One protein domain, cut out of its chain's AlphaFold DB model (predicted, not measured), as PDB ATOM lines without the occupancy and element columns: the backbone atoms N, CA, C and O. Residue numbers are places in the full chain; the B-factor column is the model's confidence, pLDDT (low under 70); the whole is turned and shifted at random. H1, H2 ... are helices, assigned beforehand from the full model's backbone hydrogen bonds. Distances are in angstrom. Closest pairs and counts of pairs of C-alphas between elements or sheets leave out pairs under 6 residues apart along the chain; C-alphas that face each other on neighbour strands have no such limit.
ATOM      1  N   ARG A   7     379.689 293.683 196.605       93.31
ATOM      2  CA  ARG A   7     379.049 295.008 196.649       93.31
ATOM      3  C   ARG A   7     378.269 295.227 197.944       93.31
ATOM      4  O   ARG A   7     378.557 296.187 198.645       93.31
ATOM      5  N   ALA A   8     377.340 294.339 198.292       93.19
ATOM      6  CA  ALA A   8     376.547 294.487 199.514       93.19
ATOM      7  C   ALA A   8     377.388 294.443 200.813       93.19
ATOM      8  O   ALA A   8     377.220 295.330 201.649       93.19
ATOM      9  N   PRO A   9     378.333 293.506 200.995       93.31
ATOM     10  CA  PRO A   9     379.273 293.568 202.114       93.31
ATOM     11  C   PRO A   9     380.046 294.889 202.193       93.31
ATOM     12  O   PRO A   9     380.142 295.476 203.266       93.31
ATOM     13  N   LEU A  10     380.560 295.395 201.067       94.75
ATOM     14  CA  LEU A  10     381.306 296.657 201.027       94.75
ATOM     15  C   LEU A  10     380.422 297.865 201.352       94.75
ATOM     16  O   LEU A  10     380.864 298.753 202.077       94.75
ATOM     17  N   GLN A  11     379.171 297.885 200.879       95.06
ATOM     18  CA  GLN A  11     378.177 298.885 201.282       95.06
ATOM     19  C   GLN A  11     377.961 298.848 202.803       95.06
ATOM     20  O   GLN A  11     377.863 299.897 203.437       95.06
ATOM     21  N   ALA A  12     377.911 297.650 203.400       94.19
ATOM     22  CA  ALA A  12     377.696 297.501 204.836       94.19
ATOM     23  C   ALA A  12     378.903 298.028 205.619       94.19
ATOM     24  O   ALA A  12     378.717 298.786 206.568       94.19
ATOM     25  N   VAL A  13     380.129 297.719 205.177       94.88
ATOM     26  CA  VAL A  13     381.344 298.308 205.763       94.88
ATOM     27  C   VAL A  13     381.319 299.834 205.651       94.88
ATOM     28  O   VAL A  13     381.537 300.513 206.648       94.88
ATOM     29  N   ALA A  14     380.992 300.382 204.476       94.69
ATOM     30  CA  ALA A  14     380.972 301.826 204.234       94.69
ATOM     31  C   ALA A  14     379.983 302.584 205.136       94.69
ATOM     32  O   ALA A  14     380.245 303.727 205.514       94.69
ATOM     33  N   LEU A  15     378.859 301.950 205.485       93.75
ATOM     34  CA  LEU A  15     377.841 302.512 206.378       93.75
ATOM     35  C   LEU A  15     378.166 302.346 207.866       93.75
ATOM     36  O   LEU A  15     377.666 303.127 208.672       93.75
ATOM     37  N   LEU A  16     378.935 301.317 208.231       92.88
ATOM     38  CA  LEU A  16     379.181 300.941 209.625       92.88
ATOM     39  C   LEU A  16     380.542 301.394 210.162       92.88
ATOM     40  O   LEU A  16     380.715 301.445 211.378       92.88
ATOM     41  N   THR A  17     381.495 301.703 209.282       91.88
ATOM     42  CA  THR A  17     382.818 302.217 209.658       91.88
ATOM     43  C   THR A  17     382.727 303.503 210.472       91.88
ATOM     44  O   THR A  17     382.018 304.445 210.112       91.88
ATOM     45  N   GLY A  18     383.495 303.551 211.566       87.62
ATOM     46  CA  GLY A  18     383.727 304.784 212.322       87.62
ATOM     47  C   GLY A  18     384.743 305.709 211.641       87.62
ATOM     48  O   GLY A  18     384.834 306.892 211.973       87.62
ATOM     49  N   ASP A  19     385.499 305.187 210.673       88.62
ATOM     50  CA  ASP A  19     386.459 305.935 209.871       88.62
ATOM     51  C   ASP A  19     385.762 306.595 208.670       88.62
ATOM     52  O   ASP A  19     385.417 305.950 207.674       88.62
ATOM     53  N   GLY A  20     385.569 307.913 208.767       86.94
ATOM     54  CA  GLY A  20     384.918 308.708 207.728       86.94
ATOM     55  C   GLY A  20     385.698 308.783 206.410       86.94
ATOM     56  O   GLY A  20     385.076 308.965 205.363       86.94
ATOM     57  N   ALA A  21     387.027 308.623 206.428       86.56
ATOM     58  CA  ALA A  21     387.822 308.572 205.202       86.56
ATOM     59  C   ALA A  21     387.633 307.223 204.495       86.56
ATOM     60  O   ALA A  21     387.412 307.198 203.284       86.56
ATOM     61  N   ALA A  22     387.625 306.121 205.254       88.19
ATOM     62  CA  ALA A  22     387.316 304.794 204.721       88.19
ATOM     63  C   ALA A  22     385.885 304.726 204.158       88.19
ATOM     64  O   ALA A  22     385.683 304.206 203.062       88.19
ATOM     65  N   SER A  23     384.907 305.320 204.854       91.69
ATOM     66  CA  SER A  23     383.516 305.417 204.382       91.69
ATOM     67  C   SER A  23     383.430 306.101 203.013       91.69
ATOM     68  O   SER A  23     382.894 305.539 202.057       91.69
ATOM     69  N   GLN A  24     384.023 307.293 202.888       91.00
ATOM     70  CA  GLN A  24     384.020 308.058 201.638       91.00
ATOM     71  C   GLN A  24     384.742 307.322 200.508       91.00
ATOM     72  O   GLN A  24     384.244 307.294 199.383       91.00
ATOM     73  N   ALA A  25     385.890 306.707 200.803       89.31
ATOM     74  CA  ALA A  25     386.651 305.946 199.822       89.31
ATOM     75  C   ALA A  25     385.859 304.734 199.306       89.31
ATOM     76  O   ALA A  25     385.837 304.494 198.099       89.31
ATOM     77  N   LEU A  26     385.141 304.025 200.183       92.81
ATOM     78  CA  LEU A  26     384.290 302.899 199.795       92.81
ATOM     79  C   LEU A  26     383.091 303.339 198.948       92.81
ATOM     80  O   LEU A  26     382.810 302.706 197.933       92.81
ATOM     81  N   PHE A  27     382.413 304.436 199.295       93.75
ATOM     82  CA  PHE A  27     381.322 304.965 198.465       93.75
ATOM     83  C   PHE A  27     381.808 305.417 197.083       93.75
ATOM     84  O   PHE A  27     381.204 305.068 196.066       93.75
ATOM     85  N   ALA A  28     382.949 306.110 197.028       91.88
ATOM     86  CA  ALA A  28     383.579 306.492 195.768       91.88
ATOM     87  C   ALA A  28     383.970 305.264 194.929       91.88
ATOM     88  O   ALA A  28     383.726 305.239 193.724       91.88
ATOM     89  N   PHE A  29     384.521 304.228 195.568       90.56
ATOM     90  CA  PHE A  29     384.869 302.962 194.925       90.56
ATOM     91  C   PHE A  29     383.647 302.237 194.341       90.56
ATOM     92  O   PHE A  29     383.707 301.689 193.239       90.56
ATOM     93  N   LEU A  30     382.526 302.244 195.063       92.38
ATOM     94  CA  LEU A  30     381.275 301.614 194.636       92.38
ATOM     95  C   LEU A  30     380.535 302.412 193.552       92.38
ATOM     96  O   LEU A  30     379.724 301.829 192.820       92.38
ATOM     97  N   GLY A  31     380.845 303.708 193.430       93.50
ATOM     98  CA  GLY A  31     380.153 304.644 192.550       93.50
ATOM     99  C   GLY A  31     378.739 304.959 193.036       93.50
ATOM    100  O   GLY A  31     377.841 305.116 192.215       93.50
ATOM    101  N   GLU A  32     378.537 304.987 194.355       93.25
ATOM    102  CA  GLU A  32     377.225 305.126 194.991       93.25
ATOM    103  C   GLU A  32     377.267 306.147 196.128       93.25
ATOM    104  O   GLU A  32     378.299 306.392 196.752       93.25
ATOM    105  N   THR A  33     376.109 306.715 196.435       93.75
ATOM    106  CA  THR A  33     375.881 307.533 197.625       93.75
ATOM    107  C   THR A  33     375.499 306.676 198.831       93.75
ATOM    108  O   THR A  33     375.023 305.546 198.708       93.75
ATOM    109  N   GLN A  34     375.612 307.256 200.030       92.88
ATOM    110  CA  GLN A  34     375.168 306.615 201.271       92.88
ATOM    111  C   GLN A  34     373.693 306.169 201.218       92.88
ATOM    112  O   GLN A  34     373.350 305.092 201.702       92.88
ATOM    113  N   ALA A  35     372.816 306.985 200.622       93.00
ATOM    114  CA  ALA A  35     371.386 306.695 200.529       93.00
ATOM    115  C   ALA A  35     371.087 305.524 199.576       93.00
ATOM    116  O   ALA A  35     370.254 304.669 199.887       93.00
ATOM    117  N   GLU A  36     371.787 305.461 198.441       93.56
ATOM    118  CA  GLU A  36     371.678 304.353 197.485       93.56
ATOM    119  C   GLU A  36     372.155 303.042 198.115       93.56
ATOM    120  O   GLU A  36     371.434 302.043 198.067       93.56
ATOM    121  N   ALA A  37     373.303 303.070 198.794       91.62
ATOM    122  CA  ALA A  37     373.852 301.912 199.492       91.62
ATOM    123  C   ALA A  37     372.918 301.400 200.601       91.62
ATOM    124  O   ALA A  37     372.653 300.201 200.680       91.62
ATOM    125  N   ALA A  38     372.363 302.295 201.427       91.00
ATOM    126  CA  ALA A  38     371.412 301.920 202.476       91.00
ATOM    127  C   ALA A  38     370.134 301.290 201.894       91.00
ATOM    128  O   ALA A  38     369.635 300.291 202.415       91.00
ATOM    129  N   THR A  39     369.633 301.839 200.783       91.44
ATOM    130  CA  THR A  39     368.454 301.308 200.083       91.44
ATOM    131  C   THR A  39     368.730 299.921 199.504       91.44
ATOM    132  O   THR A  39     367.929 299.005 199.691       91.44
ATOM    133  N   ALA A  40     369.876 299.738 198.844       88.88
ATOM    134  CA  ALA A  40     370.284 298.452 198.284       88.88
ATOM    135  C   ALA A  40     370.464 297.381 199.375       88.88
ATOM    136  O   ALA A  40     370.048 296.231 199.205       88.88
ATOM    137  N   LEU A  41     371.022 297.761 200.526       89.06
ATOM    138  CA  LEU A  41     371.236 296.859 201.655       89.06
ATOM    139  C   LEU A  41     369.960 296.413 202.355       89.06
ATOM    140  O   LEU A  41     369.933 295.306 202.888       89.06
ATOM    141  N   ALA A  42     368.902 297.225 202.350       86.19
ATOM    142  CA  ALA A  42     367.645 296.870 203.005       86.19
ATOM    143  C   ALA A  42     367.032 295.565 202.454       86.19
ATOM    144  O   ALA A  42     366.377 294.837 203.197       86.19
ATOM    145  N   GLY A  43     367.272 295.247 201.176       81.06
ATOM    146  CA  GLY A  43     366.837 293.998 200.536       81.06
ATOM    147  C   GLY A  43     367.870 292.864 200.565       81.06
ATOM    148  O   GLY A  43     367.649 291.825 199.948       81.06
ATOM    149  N   SER A  44     369.008 293.062 201.230       85.75
ATOM    150  CA  SER A  44     370.166 292.170 201.188       85.75
ATOM    151  C   SER A  44     370.316 291.368 202.486       85.75
ATOM    152  O   SER A  44     370.041 291.903 203.562       85.75
ATOM    153  N   PRO A  45     370.837 290.122 202.441       82.81
ATOM    154  CA  PRO A  45     371.183 289.374 203.656       82.81
ATOM    155  C   PRO A  45     372.195 290.117 204.547       82.81
ATOM    156  O   PRO A  45     372.219 289.914 205.758       82.81
ATOM    157  N   TRP A  46     372.980 291.030 203.969       85.31
ATOM    158  CA  TRP A  46     373.956 291.861 204.678       85.31
ATOM    159  C   TRP A  46     373.326 293.056 205.413       85.31
ATOM    160  O   TRP A  46     373.947 293.635 206.303       85.31
ATOM    161  N   GLY A  47     372.074 293.410 205.092       80.44
ATOM    162  CA  GLY A  47     371.348 294.504 205.742       80.44
ATOM    163  C   GLY A  47     371.073 294.253 207.225       80.44
ATOM    164  O   GLY A  47     370.920 295.203 207.991       80.44
ATOM    165  N   ALA A  48     371.064 292.989 207.661       75.81
ATOM    166  CA  ALA A  48     370.901 292.632 209.067       75.81
ATOM    167  C   ALA A  48     372.042 293.174 209.947       75.81
ATOM    168  O   ALA A  48     371.777 293.637 211.053       75.81
ATOM    169  N   SER A  49     373.284 293.215 209.451       71.75
ATOM    170  CA  SER A  49     374.423 293.772 210.200       71.75
ATOM    171  C   SER A  49     374.263 295.268 210.486       71.75
ATOM    172  O   SER A  49     374.728 295.753 211.517       71.75
ATOM    173  N   VAL A  50     373.549 295.981 209.606       71.88
ATOM    174  CA  VAL A  50     373.222 297.405 209.757       71.88
ATOM    175  C   VAL A  50     371.986 297.604 210.636       71.88
ATOM    176  O   VAL A  50     372.006 298.399 211.571       71.88
ATOM    177  N   ASN A  51     370.918 296.851 210.374       69.31
ATOM    178  CA  ASN A  51     369.605 297.088 210.981       69.31
ATOM    179  C   ASN A  51     369.409 296.411 212.349       69.31
ATOM    180  O   ASN A  51     368.583 296.866 213.135       69.31
ATOM    181  N   MET A  52     370.145 295.335 212.650       65.81
ATOM    182  CA  MET A  52     370.036 294.597 213.920       65.81
ATOM    183  C   MET A  52     371.079 295.023 214.964       65.81
ATOM    184  O   MET A  52     371.178 294.399 216.017       65.81
ATOM    185  N   GLY A  53     371.865 296.072 214.692       64.38
ATOM    186  CA  GLY A  53     372.817 296.635 215.655       64.38
ATOM    187  C   GLY A  53     374.048 295.767 215.941       64.38
ATOM    188  O   GLY A  53     374.746 296.021 216.917       64.38
ATOM    189  N   LEU A  54     374.332 294.756 215.110       73.31
ATOM    190  CA  LEU A  54     375.533 293.922 215.248       73.31
ATOM    191  C   LEU A  54     376.812 294.641 214.778       73.31
ATOM    192  O   LEU A  54     377.917 294.269 215.179       73.31
ATOM    193  N   GLY A  55     376.665 295.668 213.935       85.94
ATOM    194  CA  GLY A  55     377.765 296.511 213.477       85.94
ATOM    195  C   GLY A  55     378.824 295.745 212.678       85.94
ATOM    196  O   GLY A  55     378.558 294.685 212.104       85.94
ATOM    197  N   LEU A  56     380.040 296.296 212.629       87.81
ATOM    198  CA  LEU A  56     381.156 295.706 211.879       87.81
ATOM    199  C   LEU A  56     381.592 294.339 212.410       87.81
ATOM    200  O   LEU A  56     381.957 293.481 211.618       87.81
ATOM    201  N   LEU A  57     381.493 294.106 213.721       82.94
ATOM    202  CA  LEU A  57     381.863 292.821 214.318       82.94
ATOM    203  C   LEU A  57     380.933 291.690 213.849       82.94
ATOM    204  O   LEU A  57     381.387 290.608 213.485       82.94
ATOM    205  N   GLY A  58     379.619 291.935 213.810       83.44
ATOM    206  CA  GLY A  58     378.682 290.946 213.270       83.44
ATOM    207  C   GLY A  58     378.860 290.715 211.774       83.44
ATOM    208  O   GLY A  58     378.686 289.595 211.296       83.44
ATOM    209  N   LEU A  59     379.232 291.763 211.035       87.31
ATOM    210  CA  LEU A  59     379.567 291.650 209.620       87.31
ATOM    211  C   LEU A  59     380.816 290.783 209.404       87.31
ATOM    212  O   LEU A  59     380.783 289.880 208.574       87.31
ATOM    213  N   GLU A  60     381.877 291.004 210.178       84.75
ATOM    214  CA  GLU A  60     383.092 290.184 210.158       84.75
ATOM    215  C   GLU A  60     382.769 288.703 210.411       84.75
ATOM    216  O   GLU A  60     383.180 287.839 209.635       84.75
ATOM    217  N   MET A  61     381.952 288.400 211.426       82.06
ATOM    218  CA  MET A  61     381.532 287.024 211.716       82.06
ATOM    219  C   MET A  61     380.764 286.371 210.567       82.06
ATOM    220  O   MET A  61     380.992 285.199 210.265       82.06
ATOM    221  N   ALA A  62     379.879 287.118 209.906       84.44
ATOM    222  CA  ALA A  62     379.165 286.623 208.734       84.44
ATOM    223  C   ALA A  62     380.115 286.360 207.552       84.44
ATOM    224  O   ALA A  62     379.919 285.403 206.804       84.44
ATOM    225  N   LEU A  63     381.166 287.171 207.406       87.38
ATOM    226  CA  LEU A  63     382.166 287.033 206.348       87.38
ATOM    227  C   LEU A  63     383.181 285.906 206.610       87.38
ATOM    228  O   LEU A  63     383.729 285.367 205.650       87.38
ATOM    229  N   MET A  64     383.421 285.511 207.866       84.50
ATOM    230  CA  MET A  64     384.378 284.445 208.221       84.50
ATOM    231  C   MET A  64     384.074 283.090 207.568       84.50
ATOM    232  O   MET A  64     384.981 282.298 207.329       84.50
ATOM    233  N   VAL A  65     382.804 282.819 207.271       83.75
ATOM    234  CA  VAL A  65     382.367 281.567 206.631       83.75
ATOM    235  C   VAL A  65     382.248 281.680 205.109       83.75
ATOM    236  O   VAL A  65     381.943 280.692 204.440       83.75
ATOM    237  N   CYS A  66     382.464 282.872 204.549       84.12
ATOM    238  CA  CYS A  66     382.399 283.098 203.115       84.12
ATOM    239  C   CYS A  66     383.759 282.828 202.452       84.12
ATOM    240  O   CYS A  66     384.799 283.177 203.011       84.12
ATOM    241  N   PRO A  67     383.777 282.265 201.229       86.25
ATOM    242  CA  PRO A  67     384.962 282.361 200.387       86.25
ATOM    243  C   PRO A  67     385.246 283.838 200.046       86.25
ATOM    244  O   PRO A  67     384.339 284.671 200.166       86.25
ATOM    245  N   PRO A  68     386.462 284.172 199.569       88.00
ATOM    246  CA  PRO A  68     386.779 285.508 199.073       88.00
ATOM    247  C   PRO A  68     385.694 286.026 198.124       88.00
ATOM    248  O   PRO A  68     385.356 285.376 197.132       88.00
ATOM    249  N   LEU A  69     385.141 287.200 198.427       90.00
ATOM    250  CA  LEU A  69     384.011 287.755 197.673       90.00
ATOM    251  C   LEU A  69     384.460 288.553 196.447       90.00
ATOM    252  O   LEU A  69     383.656 288.828 195.554       90.00
ATOM    253  N   ILE A  70     385.743 288.911 196.393       89.56
ATOM    254  CA  ILE A  70     386.386 289.519 195.230       89.56
ATOM    255  C   ILE A  70     387.330 288.476 194.616       89.56
ATOM    256  O   ILE A  70     388.238 288.032 195.311       89.56
ATOM    257  N   PRO A  71     387.182 288.095 193.336       85.94
ATOM    258  CA  PRO A  71     388.055 287.103 192.706       85.94
ATOM    259  C   PRO A  71     389.528 287.521 192.680       85.94
ATOM    260  O   PRO A  71     389.839 288.705 192.501       85.94
ATOM    261  N   ASP A  72     390.427 286.544 192.783       82.19
ATOM    262  CA  ASP A  72     391.866 286.756 192.614       82.19
ATOM    263  C   ASP A  72     392.191 287.381 191.250       82.19
ATOM    264  O   ASP A  72     391.499 287.170 190.253       82.19
ATOM    265  N   GLY A  73     393.233 288.216 191.213       77.69
ATOM    266  CA  GLY A  73     393.624 288.971 190.016       77.69
ATOM    267  C   GLY A  73     392.708 290.151 189.666       77.69
ATOM    268  O   GLY A  73     393.014 290.911 188.746       77.69
ATOM    269  N   SER A  74     391.608 290.360 190.399       86.31
ATOM    270  CA  SER A  74     390.764 291.544 190.234       86.31
ATOM    271  C   SER A  74     391.500 292.810 190.702       86.31
ATOM    272  O   SER A  74     391.909 292.872 191.866       86.31
ATOM    273  N   PRO A  75     391.598 293.872 189.872       83.69
ATOM    274  CA  PRO A  75     392.233 295.134 190.271       83.69
ATOM    275  C   PRO A  75     391.612 295.791 191.515       83.69
ATOM    276  O   PRO A  75     392.264 296.583 192.190       83.69
ATOM    277  N   ALA A  76     390.366 295.436 191.845       88.00
ATOM    278  CA  ALA A  76     389.629 295.924 193.008       88.00
ATOM    279  C   ALA A  76     390.327 295.536 194.302       88.00
ATOM    280  O   ALA A  76     390.301 296.304 195.260       88.00
ATOM    281  N   ARG A  77     390.978 294.364 194.322       91.62
ATOM    282  CA  ARG A  77     391.663 293.864 195.512       91.62
ATOM    283  C   ARG A  77     392.717 294.859 195.982       91.62
ATOM    284  O   ARG A  77     392.756 295.143 197.167       91.62
ATOM    285  N   TYR A  78     393.488 295.473 195.082       89.06
ATOM    286  CA  TYR A  78     394.493 296.470 195.471       89.06
ATOM    287  C   TYR A  78     393.876 297.698 196.152       89.06
ATOM    288  O   TYR A  78     394.375 298.141 197.180       89.06
ATOM    289  N   GLN A  79     392.752 298.207 195.647       88.38
ATOM    290  CA  GLN A  79     392.083 299.360 196.260       88.38
ATOM    291  C   GLN A  79     391.485 299.012 197.628       88.38
ATOM    292  O   GLN A  79     391.655 299.769 198.582       88.38
ATOM    293  N   ILE A  80     390.844 297.843 197.751       92.44
ATOM    294  CA  ILE A  80     390.312 297.368 199.035       92.44
ATOM    295  C   ILE A  80     391.438 297.103 200.043       92.44
ATOM    296  O   ILE A  80     391.315 297.527 201.189       92.44
ATOM    297  N   ARG A  81     392.552 296.481 199.629       92.81
ATOM    298  CA  ARG A  81     393.738 296.291 200.484       92.81
ATOM    299  C   ARG A  81     394.258 297.633 200.986       92.81
ATOM    300  O   ARG A  81     394.521 297.766 202.173       92.81
ATOM    301  N   ALA A  82     394.369 298.632 200.107       89.19
ATOM    302  CA  ALA A  82     394.880 299.945 200.488       89.19
ATOM    303  C   ALA A  82     393.967 300.603 201.532       89.19
ATOM    304  O   ALA A  82     394.452 301.060 202.561       89.19
ATOM    305  N   MET A  83     392.647 300.567 201.325       90.31
ATOM    306  CA  MET A  83     391.682 301.067 202.311       90.31
ATOM    307  C   MET A  83     391.756 300.308 203.642       90.31
ATOM    308  O   MET A  83     391.757 300.939 204.697       90.31
ATOM    309  N   ALA A  84     391.860 298.976 203.600       92.19
ATOM    310  CA  ALA A  84     391.968 298.138 204.792       92.19
ATOM    311  C   ALA A  84     393.230 298.452 205.601       92.19
ATOM    312  O   ALA A  84     393.177 298.551 206.826       92.19
ATOM    313  N   LEU A  85     394.362 298.640 204.924       89.44
ATOM    314  CA  LEU A  85     395.599 298.992 205.600       89.44
ATOM    315  C   LEU A  85     395.527 300.428 206.123       89.44
ATOM    316  O   LEU A  85     395.757 300.634 207.301       89.44
ATOM    317  N   MET A  86     395.105 301.410 205.331       86.06
ATOM    318  CA  MET A  86     395.144 302.821 205.740       86.06
ATOM    319  C   MET A  86     394.155 303.208 206.851       86.06
ATOM    320  O   MET A  86     394.345 304.250 207.481       86.06
ATOM    321  N   THR A  87     393.110 302.415 207.107       85.69
ATOM    322  CA  THR A  87     392.173 302.708 208.197       85.69
ATOM    323  C   THR A  87     392.768 302.399 209.578       85.69
ATOM    324  O   THR A  87     393.418 301.371 209.803       85.69
ATOM    325  N   ASN A  88     392.497 303.281 210.542       83.00
ATOM    326  CA  ASN A  88     392.819 303.045 211.956       83.00
ATOM    327  C   ASN A  88     391.680 302.335 212.709       83.00
ATOM    328  O   ASN A  88     391.832 302.009 213.884       83.00
ATOM    329  N   ASP A  89     390.545 302.095 212.049       86.12
ATOM    330  CA  ASP A  89     389.401 301.401 212.626       86.12
ATOM    331  C   ASP A  89     389.573 299.884 212.458       86.12
ATOM    332  O   ASP A  89     389.376 299.327 211.375       86.12
ATOM    333  N   ALA A  90     389.997 299.209 213.530       88.56
ATOM    334  CA  ALA A  90     390.338 297.786 213.494       88.56
ATOM    335  C   ALA A  90     389.181 296.881 213.004       88.56
ATOM    336  O   ALA A  90     389.441 296.033 212.149       88.56
ATOM    337  N   PRO A  91     387.914 297.075 213.430       90.06
ATOM    338  CA  PRO A  91     386.769 296.371 212.849       90.06
ATOM    339  C   PRO A  91     386.599 296.590 211.337       90.06
ATOM    340  O   PRO A  91     386.283 295.648 210.610       90.06
ATOM    341  N   THR A  92     386.840 297.807 210.836       92.00
ATOM    342  CA  THR A  92     386.774 298.096 209.393       92.00
ATOM    343  C   THR A  92     387.877 297.363 208.648       92.00
ATOM    344  O   THR A  92     387.607 296.711 207.637       92.00
ATOM    345  N   ARG A  93     389.109 297.400 209.170       93.94
ATOM    346  CA  ARG A  93     390.232 296.640 208.610       93.94
ATOM    347  C   ARG A  93     389.912 295.151 208.530       93.94
ATOM    348  O   ARG A  93     390.063 294.566 207.461       93.94
ATOM    349  N   ALA A  94     389.446 294.559 209.628       92.06
ATOM    350  CA  ALA A  94     389.125 293.137 209.697       92.06
ATOM    351  C   ALA A  94     388.043 292.745 208.677       92.06
ATOM    352  O   ALA A  94     388.241 291.813 207.897       92.06
ATOM    353  N   ALA A  95     386.946 293.505 208.596       93.62
ATOM    354  CA  ALA A  95     385.876 293.236 207.638       93.62
ATOM    355  C   ALA A  95     386.349 293.331 206.174       93.62
ATOM    356  O   ALA A  95     386.015 292.467 205.360       93.62
ATOM    357  N   LEU A  96     387.154 294.344 205.828       95.12
ATOM    358  CA  LEU A  96     387.693 294.501 204.470       95.12
ATOM    359  C   LEU A  96     388.668 293.375 204.102       95.12
ATOM    360  O   LEU A  96     388.601 292.848 202.991       95.12
ATOM    361  N   LEU A  97     389.537 292.971 205.030       94.38
ATOM    362  CA  LEU A  97     390.442 291.836 204.840       94.38
ATOM    363  C   LEU A  97     389.675 290.514 204.695       94.38
ATOM    364  O   LEU A  97     390.004 289.707 203.824       94.38
ATOM    365  N   GLN A  98     388.590 290.324 205.450       93.69
ATOM    366  CA  GLN A  98     387.749 289.133 205.337       93.69
ATOM    367  C   GLN A  98     386.978 289.080 204.006       93.69
ATOM    368  O   GLN A  98     386.861 288.007 203.416       93.69
ATOM    369  N   ILE A  99     386.525 290.222 203.466       93.56
ATOM    370  CA  ILE A  99     385.945 290.307 202.105       93.56
ATOM    371  C   ILE A  99     386.947 289.820 201.046       93.56
ATOM    372  O   ILE A  99     386.556 289.185 200.060       93.56
ATOM    373  N   LEU A 100     388.235 290.102 201.248       94.00
ATOM    374  CA  LEU A 100     389.323 289.634 200.389       94.00
ATOM    375  C   LEU A 100     389.744 288.186 200.682       94.00
ATOM    376  O   LEU A 100     390.366 287.558 199.823       94.00
ATOM    377  N   GLY A 101     389.407 287.657 201.859       92.81
ATOM    378  CA  GLY A 101     389.939 286.402 202.384       92.81
ATOM    379  C   GLY A 101     391.454 286.452 202.595       92.81
ATOM    380  O   GLY A 101     392.149 285.481 202.307       92.81
ATOM    381  N   GLU A 102     391.968 287.598 203.041       93.75
ATOM    382  CA  GLU A 102     393.399 287.844 203.237       93.75
ATOM    383  C   GLU A 102     393.720 288.161 204.694       93.75
ATOM    384  O   GLU A 102     392.926 288.754 205.416       93.75
ATOM    385  N   SER A 103     394.936 287.820 205.114       91.69
ATOM    386  CA  SER A 103     395.548 288.402 206.311       91.69
ATOM    387  C   SER A 103     396.128 289.790 206.021       91.69
ATOM    388  O   SER A 103     396.443 290.117 204.875       91.69
ATOM    389  N   GLU A 104     396.359 290.589 207.068       90.94
ATOM    390  CA  GLU A 104     397.008 291.904 206.927       90.94
ATOM    391  C   GLU A 104     398.391 291.786 206.257       90.94
ATOM    392  O   GLU A 104     398.738 292.582 205.383       90.94
ATOM    393  N   LEU A 105     399.159 290.745 206.611       88.19
ATOM    394  CA  LEU A 105     400.470 290.470 206.021       88.19
ATOM    395  C   LEU A 105     400.373 290.202 204.515       88.19
ATOM    396  O   LEU A 105     401.135 290.778 203.743       88.19
ATOM    397  N   GLN A 106     399.421 289.367 204.087       91.06
ATOM    398  CA  GLN A 106     399.209 289.083 202.665       91.06
ATOM    399  C   GLN A 106     398.793 290.341 201.900       91.06
ATOM    400  O   GLN A 106     399.388 290.642 200.868       91.06
ATOM    401  N   ALA A 107     397.833 291.108 202.427       91.44
ATOM    402  CA  ALA A 107     397.379 292.351 201.808       91.44
ATOM    403  C   ALA A 107     398.534 293.344 201.594       91.44
ATOM    404  O   ALA A 107     398.622 293.986 200.545       91.44
ATOM    405  N   ARG A 108     399.446 293.436 202.568       88.50
ATOM    406  CA  ARG A 108     400.642 294.278 202.492       88.50
ATOM    407  C   ARG A 108     401.624 293.791 201.436       88.50
ATOM    408  O   ARG A 108     401.977 294.568 200.556       88.50
ATOM    409  N   THR A 109     402.019 292.518 201.488       88.00
ATOM    410  CA  THR A 109     402.947 291.937 200.506       88.00
ATOM    411  C   THR A 109     402.417 292.098 199.080       88.00
ATOM    412  O   THR A 109     403.166 292.434 198.167       88.00
ATOM    413  N   GLU A 110     401.117 291.914 198.875       89.88
ATOM    414  CA  GLU A 110     400.483 292.097 197.570       89.88
ATOM    415  C   GLU A 110     400.490 293.559 197.099       89.88
ATOM    416  O   GLU A 110     400.663 293.822 195.908       89.88
ATOM    417  N   LEU A 111     400.317 294.526 198.008       87.81
ATOM    418  CA  LEU A 111     400.380 295.951 197.676       87.81
ATOM    419  C   LEU A 111     401.798 296.429 197.372       87.81
ATOM    420  O   LEU A 111     401.985 297.142 196.386       87.81
ATOM    421  N   GLU A 112     402.780 296.012 198.170       85.88
ATOM    422  CA  GLU A 112     404.202 296.332 197.976       85.88
ATOM    423  C   GLU A 112     404.717 295.852 196.614       85.88
ATOM    424  O   GLU A 112     405.539 296.515 195.986       85.88
ATOM    425  N   ASN A 113     404.186 294.732 196.116       83.88
ATOM    426  CA  ASN A 113     404.531 294.177 194.807       83.88
ATOM    427  C   ASN A 113     403.696 294.750 193.647       83.88
ATOM    428  O   ASN A 113     403.748 294.235 192.529       83.88
ATOM    429  N   SER A 114     402.910 295.803 193.887       81.50
ATOM    430  CA  SER A 114     402.006 296.394 192.899       81.50
ATOM    431  C   SER A 114     402.333 297.862 192.615       81.50
ATOM    432  O   SER A 114     403.148 298.489 193.286       81.50
ATOM    433  N   CYS A 115     401.628 298.462 191.653       80.12
ATOM    434  CA  CYS A 115     401.695 299.906 191.410       80.12
ATOM    435  C   CYS A 115     401.143 300.765 192.567       80.12
ATOM    436  O   CYS A 115     401.202 301.988 192.490       80.12
ATOM    437  N   TRP A 116     400.619 300.138 193.626       71.06
ATOM    438  CA  TRP A 116     400.129 300.781 194.844       71.06
ATOM    439  C   TRP A 116     401.129 300.715 196.007       71.06
ATOM    440  O   TRP A 116     400.753 301.029 197.134       71.06
ATOM    441  N   ALA A 117     402.386 300.326 195.763       73.81
ATOM    442  CA  ALA A 117     403.416 300.209 196.799       73.81
ATOM    443  C   ALA A 117     403.569 301.485 197.655       73.81
ATOM    444  O   ALA A 117     403.770 301.408 198.866       73.81
ATOM    445  N   ASP A 118     403.376 302.664 197.063       71.50
ATOM    446  CA  ASP A 118     403.464 303.938 197.783       71.50
ATOM    447  C   ASP A 118     402.355 304.119 198.836       71.50
ATOM    448  O   ASP A 118     402.552 304.830 199.820       71.50
ATOM    449  N   ALA A 119     401.205 303.448 198.684       66.69
ATOM    450  CA  ALA A 119     400.093 303.533 199.635       66.69
ATOM    451  C   ALA A 119     400.425 302.891 200.996       66.69
ATOM    452  O   ALA A 119     399.868 303.290 202.016       66.69
ATOM    453  N   VAL A 120     401.348 301.921 201.020       63.94
ATOM    454  CA  VAL A 120     401.829 301.242 202.239       63.94
ATOM    455  C   VAL A 120     403.141 301.816 202.775       63.94
ATOM    456  O   VAL A 120     403.496 301.548 203.919       63.94
ATOM    457  N   ALA A 121     403.830 302.654 201.998       64.06
ATOM    458  CA  ALA A 121     405.106 303.251 202.378       64.06
ATOM    459  C   ALA A 121     404.984 304.475 203.312       64.06
ATOM    460  O   ALA A 121     406.010 305.057 203.669       64.06
ATOM    461  N   ASP A 122     403.773 304.890 203.720       63.44
ATOM    462  CA  ASP A 122     403.602 306.056 204.599       63.44
ATOM    463  C   ASP A 122     404.237 305.796 205.986       63.44
ATOM    464  O   ASP A 122     403.740 304.973 206.768       63.44
ATOM    465  N   PRO A 123     405.291 306.541 206.374       56.78
ATOM    466  CA  PRO A 123     405.965 306.359 207.657       56.78
ATOM    467  C   PRO A 123     405.071 306.615 208.876       56.78
ATOM    468  O   PRO A 123     405.456 306.291 210.003       56.78
ATOM    469  N   LYS A 124     403.925 307.288 208.721       59.59
ATOM    470  CA  LYS A 124     402.936 307.462 209.795       59.59
ATOM    471  C   LYS A 124     402.170 306.171 210.053       59.59
ATOM    472  O   LYS A 124     401.925 305.861 211.217       59.59
ATOM    473  N   TYR A 125     401.851 305.427 208.998       60.25
ATOM    474  CA  TYR A 125     401.159 304.153 209.106       60.25
ATOM    475  C   TYR A 125     402.030 303.109 209.809       60.25
ATOM    476  O   TYR A 125     401.608 302.518 210.804       60.25
ATOM    477  N   GLU A 126     403.299 302.992 209.405       59.69
ATOM    478  CA  GLU A 126     404.237 302.076 210.066       59.69
ATOM    479  C   GLU A 126     404.482 302.415 211.540       59.69
ATOM    480  O   GLU A 126     404.497 301.529 212.393       59.69
ATOM    481  N   ARG A 127     404.603 303.703 211.883       58.75
ATOM    482  CA  ARG A 127     404.768 304.121 213.285       58.75
ATOM    483  C   ARG A 127     403.542 303.823 214.141       58.75
ATOM    484  O   ARG A 127     403.698 303.423 215.292       58.75
ATOM    485  N   HIS A 128     402.339 304.026 213.606       55.69
ATOM    486  CA  HIS A 128     401.107 303.731 214.332       55.69
ATOM    487  C   HIS A 128     400.915 302.220 214.530       55.69
ATOM    488  O   HIS A 128     400.599 301.791 215.638       55.69
ATOM    489  N   ARG A 129     401.201 301.406 213.504       64.81
ATOM    490  CA  ARG A 129     401.172 299.937 213.598       64.81
ATOM    491  C   ARG A 129     402.163 299.407 214.631       64.81
ATOM    492  O   ARG A 129     401.768 298.648 215.509       64.81
ATOM    493  N   LEU A 130     403.421 299.855 214.580       57.09
ATOM    494  CA  LEU A 130     404.442 299.481 215.567       57.09
ATOM    495  C   LEU A 130     404.002 299.827 216.996       57.09
ATOM    496  O   LEU A 130     404.228 299.045 217.914       57.09
ATOM    497  N   ALA A 131     403.339 300.969 217.191       57.16
ATOM    498  CA  ALA A 131     402.808 301.350 218.496       57.16
ATOM    499  C   ALA A 131     401.681 300.416 218.982       57.16
ATOM    500  O   ALA A 131     401.618 300.125 220.174       57.16
ATOM    501  N   LEU A 132     400.825 299.917 218.082       55.59
ATOM    502  CA  LEU A 132     399.788 298.932 218.411       55.59
ATOM    503  C   LEU A 132     400.393 297.558 218.742       55.59
ATOM    504  O   LEU A 132     400.070 296.991 219.780       55.59
ATOM    505  N   GLU A 133     401.328 297.055 217.932       52.97
ATOM    506  CA  GLU A 133     401.970 295.744 218.146       52.97
ATOM    507  C   GLU A 133     402.821 295.688 219.423       52.97
ATOM    508  O   GLU A 133     402.868 294.668 220.115       52.97
ATOM    509  N   LEU A 134     403.477 296.798 219.766       58.53
ATOM    510  CA  LEU A 134     404.233 296.922 221.012       58.53
ATOM    511  C   LEU A 134     403.319 297.191 222.218       58.53
ATOM    512  O   LEU A 134     403.659 296.804 223.334       58.53
ATOM    513  N   GLY A 135     402.162 297.826 222.007       45.75
ATOM    514  CA  GLY A 135     401.165 298.102 223.043       45.75
ATOM    515  C   GLY A 135     400.281 296.905 223.413       45.75
ATOM    516  O   GLY A 135     399.773 296.863 224.526       45.75
ATOM    517  N   SER A 136     400.114 295.921 222.520       46.62
ATOM    518  CA  SER A 136     399.346 294.684 222.766       46.62
ATOM    519  C   SER A 136     400.154 293.545 223.416       46.62
ATOM    520  O   SER A 136     399.614 292.462 223.614       46.62
ATOM    521  N   ASN A 137     401.431 293.773 223.750       40.09
ATOM    522  CA  ASN A 137     402.310 292.815 224.442       40.09
ATOM    523  C   ASN A 137     402.451 293.097 225.958       40.09
ATOM    524  O   ASN A 137     403.486 292.778 226.548       40.09
TER     525      ASN A 137
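Overview. This is residues 7 to 137 of the 138 residues of an uncharacterized protein of Pseudomonas stutzeri KOS6 (UniProt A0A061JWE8). What shape do these atoms make? Two helical hairpins, H1 with H2 and H6 with H7, stand side by side as a four-helix up-and-down bundle, each helix running against the one before it in the chain. H3 and H4 pack on H1 towards one end of the body, H8 and H9 pack on H6 towards the other, H5 packs on H1 and H7, and residues 130 to 137, of which 130 to 135 belong to H10, stick out. What are its make-up and size? The printed part has 131 residues with ten named helices, H1 to H10 in chain order, and no named strand; the class is all helix. It is compact, with a radius of gyration of the C-alphas of 14.5 A and spans of 40 by 33 by 27 A.

Arrangement. How does the longest helix stand to its neighbours? H10, residues 123 to 135, touches no helix. It is close to but not clearly touching H6, residues 76 to 86, where the closest C-alphas, those of Met 86 and Tyr 125, are 7.0 A apart. H10 and H9, residues 117 to 120, meet only through their link. How is the bundle arranged? H6 and H7, residues 90 to 100, form a hairpin and touch, opposite ways at a shallow tilt of 17 degrees, with the closest C-alphas, of Ala 84 and Arg 93, 4.5 A apart. H7 touches H1, residues 7 to 16, which is the hub touching five helices; the two run opposite ways at a shallow tilt of 2 degrees, and their closest C-alphas, of Val 13 and Thr 92, are 6.5 A apart. H1 and H2, residues 20 to 30, form the other hairpin, opposite ways at a shallow tilt of 19 degrees, with the closest C-alphas, of Ala 14 and Ser 23, 4.4 A apart. Which helices touch the bundle? H5, residues 55 to 63, touches H7 the same way at a shallow tilt of 26 degrees, closest at the C-alphas of Glu 60 and Ala 95, 4.8 A. H1 touches H3, residues 34 to 42, closest at the C-alphas of Gln 11 and Ala 37, 5.6 A, and H4, residues 47 to 51, closest at those of Ala 12 and Val 50, 6.7 A. H6 touches H8, residues 104 to 112, at a steep tilt of 65 degrees, closest at the C-alphas of Arg 81 and Ala 107, 5.5 A, and H9, closest at those of Ala 82 and Ala 119, 6.4 A. What do the backbones show? In H1 to H8 and H10 every O i to N i+4 pair is within hydrogen-bond range; H9 is too short for such a pair.

Along the chain. Where does the longest helix run? H10 runs from C-alpha 123 at (405.965, 306.359, 207.657) to C-alpha 135 at (401.165, 298.102, 223.043), 18.1 A. How long are the bundle helices, and where does the first begin? From first to last C-alpha H6 and H7 each measure 15.5 A, H2 15.3 A and H1 14.3 A. H1 begins at C-alpha 7, (379.049, 295.008, 196.649).

Size, cuts and confidence. How far does it reach, and is it cut? The two C-alphas farthest apart, those of Gly 43 and Asn 137, are 42.8 A apart, and the printed part has no cut. Which link is long? Residues 64 to 75 form the long link from H5 to H6; the other links are tight. Where is confidence low? The mean pLDDT of the printed part is 83.1, and residues 51 to 53 and 119 to 137 are under 70.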